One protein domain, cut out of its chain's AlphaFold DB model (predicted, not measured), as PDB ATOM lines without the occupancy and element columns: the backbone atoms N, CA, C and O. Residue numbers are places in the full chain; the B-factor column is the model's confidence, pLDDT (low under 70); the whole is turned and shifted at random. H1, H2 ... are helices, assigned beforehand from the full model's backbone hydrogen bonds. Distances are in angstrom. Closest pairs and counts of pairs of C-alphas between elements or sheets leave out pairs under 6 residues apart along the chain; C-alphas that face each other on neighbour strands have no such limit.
ATOM      1  N   GLU A 859      10.181 -44.445  16.996       55.62
ATOM      2  CA  GLU A 859      11.022 -45.654  17.043       55.62
ATOM      3  C   GLU A 859      11.216 -46.262  15.638       55.62
ATOM      4  O   GLU A 859      12.292 -46.745  15.282       55.62
ATOM      5  N   ARG A 860      10.186 -46.167  14.783       55.19
ATOM      6  CA  ARG A 860      10.249 -46.589  13.371       55.19
ATOM      7  C   ARG A 860      11.198 -45.726  12.530       55.19
ATOM      8  O   ARG A 860      11.830 -46.247  11.612       55.19
ATOM      9  N   GLN A 861      11.300 -44.426  12.815       59.09
ATOM     10  CA  GLN A 861      12.230 -43.523  12.124       59.09
ATOM     11  C   GLN A 861      13.673 -43.747  12.586       59.09
ATOM     12  O   GLN A 861      14.581 -43.755  11.755       59.09
ATOM     13  N   GLU A 862      13.878 -44.001  13.879       64.88
ATOM     14  CA  GLU A 862      15.187 -44.328  14.454       64.88
ATOM     15  C   GLU A 862      15.723 -45.654  13.892       64.88
ATOM     16  O   GLU A 862      16.827 -45.687  13.347       64.88
ATOM     17  N   ALA A 863      14.910 -46.716  13.882       68.25
ATOM     18  CA  ALA A 863      15.277 -48.004  13.286       68.25
ATOM     19  C   ALA A 863      15.578 -47.908  11.772       68.25
ATOM     20  O   ALA A 863      16.499 -48.558  11.266       68.25
ATOM     21  N   ALA A 864      14.839 -47.072  11.033       68.44
ATOM     22  CA  ALA A 864      15.100 -46.824   9.614       68.44
ATOM     23  C   ALA A 864      16.418 -46.058   9.384       68.44
ATOM     24  O   ALA A 864      17.162 -46.368   8.448       68.44
ATOM     25  N   GLU A 865      16.738 -45.086  10.242       72.94
ATOM     26  CA  GLU A 865      17.986 -44.325  10.173       72.94
ATOM     27  C   GLU A 865      19.198 -45.169  10.598       72.94
ATOM     28  O   GLU A 865      20.243 -45.087   9.951       72.94
ATOM     29  N   GLU A 866      19.055 -46.052  11.591       75.00
ATOM     30  CA  GLU A 866      20.050 -47.080  11.911       75.00
ATOM     31  C   GLU A 866      20.300 -48.025  10.732       75.00
ATOM     32  O   GLU A 866      21.452 -48.272  10.371       75.00
ATOM     33  N   SER A 867      19.243 -48.523  10.084       72.50
ATOM     34  CA  SER A 867      19.372 -49.383   8.902       72.50
ATOM     35  C   SER A 867      20.109 -48.661   7.763       72.50
ATOM     36  O   SER A 867      21.062 -49.205   7.192       72.50
ATOM     37  N   ARG A 868      19.783 -47.383   7.503       86.19
ATOM     38  CA  ARG A 868      20.538 -46.526   6.568       86.19
ATOM     39  C   ARG A 868      22.005 -46.382   6.987       86.19
ATOM     40  O   ARG A 868      22.887 -46.483   6.135       86.19
ATOM     41  N   GLN A 869      22.278 -46.150   8.272       81.44
ATOM     42  CA  GLN A 869      23.628 -45.993   8.818       81.44
ATOM     43  C   GLN A 869      24.463 -47.267   8.609       81.44
ATOM     44  O   GLN A 869      25.594 -47.182   8.128       81.44
ATOM     45  N   ARG A 870      23.892 -48.446   8.890       79.94
ATOM     46  CA  ARG A 870      24.527 -49.760   8.681       79.94
ATOM     47  C   ARG A 870      24.801 -50.015   7.192       79.94
ATOM     48  O   ARG A 870      25.948 -50.285   6.833       79.94
ATOM     49  N   LYS A 871      23.811 -49.820   6.305       80.19
ATOM     50  CA  LYS A 871      24.001 -49.977   4.845       80.19
ATOM     51  C   LYS A 871      24.987 -48.955   4.257       80.19
ATOM     52  O   LYS A 871      25.722 -49.291   3.336       80.19
ATOM     53  N   TRP A 872      25.082 -47.738   4.806       84.06
ATOM     54  CA  TRP A 872      26.148 -46.791   4.444       84.06
ATOM     55  C   TRP A 872      27.527 -47.280   4.906       84.06
ATOM     56  O   TRP A 872      28.488 -47.190   4.144       84.06
ATOM     57  N   GLN A 873      27.647 -47.830   6.120       83.88
ATOM     58  CA  GLN A 873      28.931 -48.315   6.634       83.88
ATOM     59  C   GLN A 873      29.463 -49.555   5.904       83.88
ATOM     60  O   GLN A 873      30.679 -49.658   5.764       83.88
ATOM     61  N   ALA A 874      28.605 -50.409   5.343       82.00
ATOM     62  CA  ALA A 874      29.025 -51.547   4.519       82.00
ATOM     63  C   ALA A 874      29.729 -51.156   3.196       82.00
ATOM     64  O   ALA A 874      30.444 -51.968   2.616       82.00
ATOM     65  N   LEU A 875      29.563 -49.921   2.702       83.38
ATOM     66  CA  LEU A 875      30.119 -49.509   1.405       83.38
ATOM     67  C   LEU A 875      31.655 -49.317   1.422       83.38
ATOM     68  O   LEU A 875      32.202 -48.827   2.421       83.38
ATOM     69  N   PRO A 876      32.357 -49.575   0.297       85.81
ATOM     70  CA  PRO A 876      33.789 -49.311   0.158       85.81
ATOM     71  C   PRO A 876      34.191 -47.867   0.498       85.81
ATOM     72  O   PRO A 876      33.488 -46.901   0.177       85.81
ATOM     73  N   ARG A 877      35.363 -47.708   1.129       83.25
ATOM     74  CA  ARG A 877      35.900 -46.407   1.579       83.25
ATOM     75  C   ARG A 877      36.050 -45.405   0.432       83.25
ATOM     76  O   ARG A 877      35.745 -44.228   0.608       83.25
ATOM     77  N   GLU A 878      36.483 -45.870  -0.732       81.69
ATOM     78  CA  GLU A 878      36.685 -45.042  -1.925       81.69
ATOM     79  C   GLU A 878      35.369 -44.468  -2.450       81.69
ATOM     80  O   GLU A 878      35.280 -43.268  -2.699       81.69
ATOM     81  N   LEU A 879      34.312 -45.284  -2.510       84.81
ATOM     82  CA  LEU A 879      32.988 -44.860  -2.970       84.81
ATOM     83  C   LEU A 879      32.367 -43.810  -2.033       84.81
ATOM     84  O   LEU A 879      31.824 -42.803  -2.493       84.81
ATOM     85  N   LYS A 880      32.524 -43.991  -0.712       86.19
ATOM     86  CA  LYS A 880      32.147 -42.990   0.305       86.19
ATOM     87  C   LYS A 880      32.876 -41.656   0.089       86.19
ATOM     88  O   LYS A 880      32.259 -40.594   0.177       86.19
ATOM     89  N   LEU A 881      34.180 -41.702  -0.202       86.56
ATOM     90  CA  LEU A 881      35.001 -40.514  -0.459       86.56
ATOM     91  C   LEU A 881      34.638 -39.834  -1.787       86.56
ATOM     92  O   LEU A 881      34.538 -38.610  -1.820       86.56
ATOM     93  N   ALA A 882      34.384 -40.599  -2.852       83.69
ATOM     94  CA  ALA A 882      33.950 -40.078  -4.146       83.69
ATOM     95  C   ALA A 882      32.621 -39.312  -4.030       83.69
ATOM     96  O   ALA A 882      32.528 -38.170  -4.472       83.69
ATOM     97  N   ILE A 883      31.625 -39.880  -3.343       89.12
ATOM     98  CA  ILE A 883      30.325 -39.223  -3.127       89.12
ATOM     99  C   ILE A 883      30.472 -37.966  -2.255       89.12
ATOM    100  O   ILE A 883      29.855 -36.943  -2.558       89.12
ATOM    101  N   LYS A 884      31.337 -37.987  -1.225       88.12
ATOM    102  CA  LYS A 884      31.639 -36.780  -0.434       88.12
ATOM    103  C   LYS A 884      32.303 -35.687  -1.285       88.12
ATOM    104  O   LYS A 884      31.945 -34.523  -1.132       88.12
ATOM    105  N   ARG A 885      33.222 -36.040  -2.197       86.69
ATOM    106  CA  ARG A 885      33.819 -35.092  -3.161       86.69
ATOM    107  C   ARG A 885      32.761 -34.509  -4.098       86.69
ATOM    108  O   ARG A 885      32.708 -33.298  -4.229       86.69
ATOM    109  N   VAL A 886      31.876 -35.325  -4.679       88.50
ATOM    110  CA  VAL A 886      30.784 -34.838  -5.551       88.50
ATOM    111  C   VAL A 886      29.877 -33.843  -4.817       88.50
ATOM    112  O   VAL A 886      29.537 -32.808  -5.377       88.50
ATOM    113  N   HIS A 887      29.533 -34.103  -3.552       91.31
ATOM    114  CA  HIS A 887      28.746 -33.166  -2.744       91.31
ATOM    115  C   HIS A 887      29.460 -31.822  -2.515       91.31
ATOM    116  O   HIS A 887      28.839 -30.772  -2.656       91.31
ATOM    117  N   ILE A 888      30.755 -31.844  -2.179       89.19
ATOM    118  CA  ILE A 888      31.546 -30.631  -1.904       89.19
ATOM    119  C   ILE A 888      31.817 -29.844  -3.193       89.19
ATOM    120  O   ILE A 888      31.576 -28.641  -3.232       89.19
ATOM    121  N   ASN A 889      32.252 -30.518  -4.260       87.88
ATOM    122  CA  ASN A 889      32.593 -29.897  -5.543       87.88
ATOM    123  C   ASN A 889      31.375 -29.253  -6.231       87.88
ATOM    124  O   ASN A 889      31.543 -28.314  -6.999       87.88
ATOM    125  N   LEU A 890      30.159 -29.735  -5.946       86.12
ATOM    126  CA  LEU A 890      28.900 -29.128  -6.391       86.12
ATOM    127  C   LEU A 890      28.336 -28.110  -5.375       86.12
ATOM    128  O   LEU A 890      27.133 -27.863  -5.364       86.12
ATOM    129  N   GLY A 891      29.160 -27.549  -4.482       86.19
ATOM    130  CA  GLY A 891      28.741 -26.489  -3.557       86.19
ATOM    131  C   GLY A 891      27.725 -26.947  -2.508       86.19
ATOM    132  O   GLY A 891      26.720 -26.280  -2.287       86.19
ATOM    133  N   HIS A 892      27.955 -28.108  -1.884       88.12
ATOM    134  CA  HIS A 892      27.021 -28.744  -0.942       88.12
ATOM    135  C   HIS A 892      25.643 -29.096  -1.544       88.12
ATOM    136  O   HIS A 892      24.644 -29.190  -0.825       88.12
ATOM    137  N   ALA A 893      25.594 -29.366  -2.855       85.75
ATOM    138  CA  ALA A 893      24.369 -29.689  -3.586       85.75
ATOM    139  C   ALA A 893      23.491 -30.765  -2.906       85.75
ATOM    140  O   ALA A 893      24.012 -31.765  -2.387       85.75
ATOM    141  N   PRO A 894      22.150 -30.619  -2.961       83.75
ATOM    142  CA  PRO A 894      21.228 -31.592  -2.395       83.75
ATOM    143  C   PRO A 894      21.280 -32.925  -3.152       83.75
ATOM    144  O   PRO A 894      21.624 -32.998  -4.335       83.75
ATOM    145  N   LYS A 895      20.870 -33.997  -2.464       87.06
ATOM    146  CA  LYS A 895      20.900 -35.388  -2.952       87.06
ATOM    147  C   LYS A 895      20.265 -35.576  -4.337       87.06
ATOM    148  O   LYS A 895      20.751 -36.392  -5.111       87.06
ATOM    149  N   GLU A 896      19.211 -34.836  -4.672       88.88
ATOM    150  CA  GLU A 896      18.577 -34.913  -5.994       88.88
ATOM    151  C   GLU A 896      19.464 -34.351  -7.106       88.88
ATOM    152  O   GLU A 896      19.634 -35.007  -8.133       88.88
ATOM    153  N   THR A 897      20.095 -33.196  -6.886       87.25
ATOM    154  CA  THR A 897      21.073 -32.604  -7.810       87.25
ATOM    155  C   THR A 897      22.304 -33.497  -7.950       87.25
ATOM    156  O   THR A 897      22.745 -33.743  -9.069       87.25
ATOM    157  N   MET A 898      22.801 -34.083  -6.852       88.44
ATOM    158  CA  MET A 898      23.885 -35.077  -6.902       88.44
ATOM    159  C   MET A 898      23.504 -36.314  -7.731       88.44
ATOM    160  O   MET A 898      24.283 -36.763  -8.567       88.44
ATOM    161  N   LEU A 899      22.294 -36.858  -7.543       89.62
ATOM    162  CA  LEU A 899      21.788 -37.990  -8.330       89.62
ATOM    163  C   LEU A 899      21.574 -37.620  -9.806       89.62
ATOM    164  O   LEU A 899      21.770 -38.470 -10.674       89.62
ATOM    165  N   ARG A 900      21.188 -36.373 -10.102       86.81
ATOM    166  CA  ARG A 900      21.044 -35.846 -11.468       86.81
ATOM    167  C   ARG A 900      22.414 -35.739 -12.147       86.81
ATOM    168  O   ARG A 900      22.579 -36.283 -13.233       86.81
ATOM    169  N   ALA A 901      23.408 -35.165 -11.467       83.81
ATOM    170  CA  ALA A 901      24.792 -35.083 -11.938       83.81
ATOM    171  C   ALA A 901      25.405 -36.473 -12.186       83.81
ATOM    172  O   ALA A 901      25.875 -36.741 -13.287       83.81
ATOM    173  N   LEU A 902      25.315 -37.399 -11.221       87.56
ATOM    174  CA  LEU A 902      25.832 -38.770 -11.372       87.56
ATOM    175  C   LEU A 902      25.195 -39.526 -12.552       87.56
ATOM    176  O   LEU A 902      25.878 -40.304 -13.214       87.56
ATOM    177  N   ARG A 903      23.908 -39.289 -12.841       84.19
ATOM    178  CA  ARG A 903      23.222 -39.854 -14.017       84.19
ATOM    179  C   ARG A 903      23.714 -39.242 -15.331       84.19
ATOM    180  O   ARG A 903      23.957 -39.988 -16.272       84.19
ATOM    181  N   ILE A 904      23.893 -37.921 -15.384       86.50
ATOM    182  CA  ILE A 904      24.432 -37.215 -16.562       86.50
ATOM    183  C   ILE A 904      25.860 -37.698 -16.864       86.50
ATOM    184  O   ILE A 904      26.163 -38.048 -18.000       86.50
ATOM    185  N   SER A 905      26.701 -37.842 -15.836       78.06
ATOM    186  CA  SER A 905      28.055 -38.409 -15.936       78.06
ATOM    187  C   SER A 905      28.099 -39.933 -16.151       78.06
ATOM    188  O   SER A 905      29.180 -40.511 -16.077       78.06
ATOM    189  N   ARG A 906      26.955 -40.600 -16.380       85.31
ATOM    190  CA  ARG A 906      26.828 -42.058 -16.595       85.31
ATOM    191  C   ARG A 906      27.535 -42.914 -15.526       85.31
ATOM    192  O   ARG A 906      28.092 -43.966 -15.830       85.31
ATOM    193  N   ALA A 907      27.518 -42.468 -14.268       83.56
ATOM    194  CA  ALA A 907      28.156 -43.175 -13.160       83.56
ATOM    195  C   ALA A 907      27.488 -44.534 -12.878       83.56
ATOM    196  O   ALA A 907      26.291 -44.717 -13.108       83.56
ATOM    197  N   SER A 908      28.260 -45.474 -12.323       80.50
ATOM    198  CA  SER A 908      27.800 -46.836 -12.033       80.50
ATOM    199  C   SER A 908      26.567 -46.878 -11.122       80.50
ATOM    200  O   SER A 908      26.392 -46.050 -10.220       80.50
ATOM    201  N   GLU A 909      25.734 -47.913 -11.280       77.81
ATOM    202  CA  GLU A 909      24.582 -48.122 -10.397       77.81
ATOM    203  C   GLU A 909      24.975 -48.193  -8.918       77.81
ATOM    204  O   GLU A 909      24.222 -47.731  -8.063       77.81
ATOM    205  N   THR A 910      26.152 -48.738  -8.601       80.44
ATOM    206  CA  THR A 910      26.676 -48.801  -7.231       80.44
ATOM    207  C   THR A 910      26.899 -47.404  -6.648       80.44
ATOM    208  O   THR A 910      26.497 -47.157  -5.510       80.44
ATOM    209  N   ALA A 911      27.421 -46.453  -7.431       78.88
ATOM    210  CA  ALA A 911      27.547 -45.052  -7.030       78.88
ATOM    211  C   ALA A 911      26.180 -44.363  -6.883       78.88
ATOM    212  O   ALA A 911      25.952 -43.649  -5.904       78.88
ATOM    213  N   VAL A 912      25.237 -44.618  -7.796       83.12
ATOM    214  CA  VAL A 912      23.873 -44.059  -7.731       83.12
ATOM    215  C   VAL A 912      23.098 -44.604  -6.521       83.12
ATOM    216  O   VAL A 912      22.437 -43.834  -5.819       83.12
ATOM    217  N   LYS A 913      23.203 -45.907  -6.227       83.88
ATOM    218  CA  LYS A 913      22.613 -46.564  -5.046       83.88
ATOM    219  C   LYS A 913      23.247 -46.024  -3.756       83.88
ATOM    220  O   LYS A 913      22.522 -45.581  -2.866       83.88
ATOM    221  N   ALA A 914      24.577 -45.933  -3.687       84.81
ATOM    222  CA  ALA A 914      25.296 -45.356  -2.547       84.81
ATOM    223  C   ALA A 914      24.957 -43.870  -2.302       84.81
ATOM    224  O   ALA A 914      24.746 -43.465  -1.157       84.81
ATOM    225  N   CYS A 915      24.801 -43.060  -3.356       87.50
ATOM    226  CA  CYS A 915      24.401 -41.654  -3.244       87.50
ATOM    227  C   CYS A 915      23.006 -41.473  -2.607       87.50
ATOM    228  O   CYS A 915      22.711 -40.414  -2.051       87.50
ATOM    229  N   ARG A 916      22.140 -42.499  -2.619       85.88
ATOM    230  CA  ARG A 916      20.848 -42.453  -1.910       85.88
ATOM    231  C   ARG A 916      20.985 -42.587  -0.391       85.88
ATOM    232  O   ARG A 916      20.089 -42.113   0.309       85.88
ATOM    233  N   LEU A 917      22.061 -43.208   0.100       87.50
ATOM    234  CA  LEU A 917      22.331 -43.465   1.524       87.50
ATOM    235  C   LEU A 917      23.134 -42.340   2.203       87.50
ATOM    236  O   LEU A 917      23.122 -42.239   3.434       87.50
ATOM    237  N   PHE A 918      23.805 -41.501   1.410       88.19
ATOM    238  CA  PHE A 918      24.592 -40.358   1.870       88.19
ATOM    239  C   PHE A 918      23.736 -39.309   2.602       88.19
ATOM    240  O   PHE A 918      22.650 -38.934   2.153       88.19
ATOM    241  N   ARG A 919      24.273 -38.798   3.715       85.50
ATOM    242  CA  ARG A 919      23.829 -37.588   4.417       85.50
ATOM    243  C   ARG A 919      25.073 -36.780   4.798       85.50
ATOM    244  O   ARG A 919      26.070 -37.363   5.224       85.50
ATOM    245  N   CYS A 920      25.017 -35.459   4.645       85.44
ATOM    246  CA  CYS A 920      26.071 -34.562   5.116       85.44
ATOM    247  C   CYS A 920      25.858 -34.215   6.598       85.44
ATOM    248  O   CYS A 920      24.717 -34.115   7.045       85.44
ATOM    249  N   VAL A 921      26.946 -34.023   7.346       82.50
ATOM    250  CA  VAL A 921      26.914 -33.636   8.770       82.50
ATOM    251  C   VAL A 921      26.699 -32.127   8.935       82.50
ATOM    252  O   VAL A 921      26.141 -31.683   9.936       82.50
ATOM    253  N   ASP A 922      27.112 -31.343   7.941       82.12
ATOM    254  CA  ASP A 922      27.252 -29.892   8.070       82.12
ATOM    255  C   ASP A 922      26.066 -29.132   7.461       82.12
ATOM    256  O   ASP A 922      25.568 -28.188   8.068       82.12
ATOM    257  N   CYS A 923      25.506 -29.606   6.341       83.69
ATOM    258  CA  CYS A 923      24.311 -29.004   5.733       83.69
ATOM    259  C   CYS A 923      23.096 -28.905   6.681       83.69
ATOM    260  O   CYS A 923      22.448 -27.863   6.664       83.69
ATOM    261  N   PRO A 924      22.775 -29.898   7.543       75.12
ATOM    262  CA  PRO A 924      21.662 -29.774   8.490       75.12
ATOM    263  C   PRO A 924      21.849 -28.675   9.546       75.12
ATOM    264  O   PRO A 924      20.869 -28.256  10.147       75.12
ATOM    265  N   ARG A 925      23.086 -28.208   9.776       75.81
ATOM    266  CA  ARG A 925      23.402 -27.091  10.688       75.81
ATOM    267  C   ARG A 925      23.254 -25.720  10.021       75.81
ATOM    268  O   ARG A 925      23.173 -24.718  10.717       75.81
ATOM    269  N   LEU A 926      23.254 -25.696   8.687       69.50
ATOM    270  CA  LEU A 926      23.107 -24.509   7.837       69.50
ATOM    271  C   LEU A 926      21.696 -24.393   7.233       69.50
ATOM    272  O   LEU A 926      21.396 -23.412   6.561       69.50
TER     273      LEU A 926
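What this domain is: This is residues 859 to 926 of the 1151 residues of the protein "Hypothetical protein" of Symbiodinium sp. CCMP2456 (UniProt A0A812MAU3). A small core of three helices, with H2 packed across a hairpin of H3 and H4, has H1 running out from it as an arm whose residues 859 to 864 stick out, and H5 lies away from the other helices at the end of the printed part. The printed part has 68 residues with five named helices, H1 to H5 in chain order, and no named strand: all helix. It is compact, with a radius of gyration of the C-alphas of 12.3 A and spans of 37 by 28 by 19 A.

How they stand to each other: Start at H1, residues 859 to 873; its residues 868 to 872 alone touch H4, residues 909 to 917, at a steep tilt of 40 degrees, opposite ways, closest at the C-alphas of Trp 872 and Leu 917, 5.8 A. Next comes H2, residues 877 to 889, whose residues 879 to 883 alone touch H4, only just about perpendicular at 71 degrees, closest at the C-alphas of Ile 883 and Cys 915, 6.4 A. H3, residues 895 to 904, forms a helical hairpin with H4, at a shallow tilt of 9 degrees, opposite ways; their closest C-alphas, Leu 899 and Val 912, are 6.4 A apart. H5, residues 923 to 926, touches no helix. Every O i to N i+4 pair is within hydrogen-bond range in H1, H2 and H3; H4 has 4 of 5, and H5 is too short for one.

Where its parts are: Find C-alpha 859 at (11.022, -45.654, 17.043); from there H1 runs 20.9 A to C-alpha 873. H2 measures 18.3 A, H3 14.2 A and H4 13.0 A. H5 ends at C-alpha 926, (23.107, -24.509, 7.837).

The domain as a whole: The farthest C-alphas, Glu 859 and Ser 905, are 37.8 A apart. The printed part has no cut, and its four links are tight. Confidence is low, under 70, at residues 859 to 864 and 926.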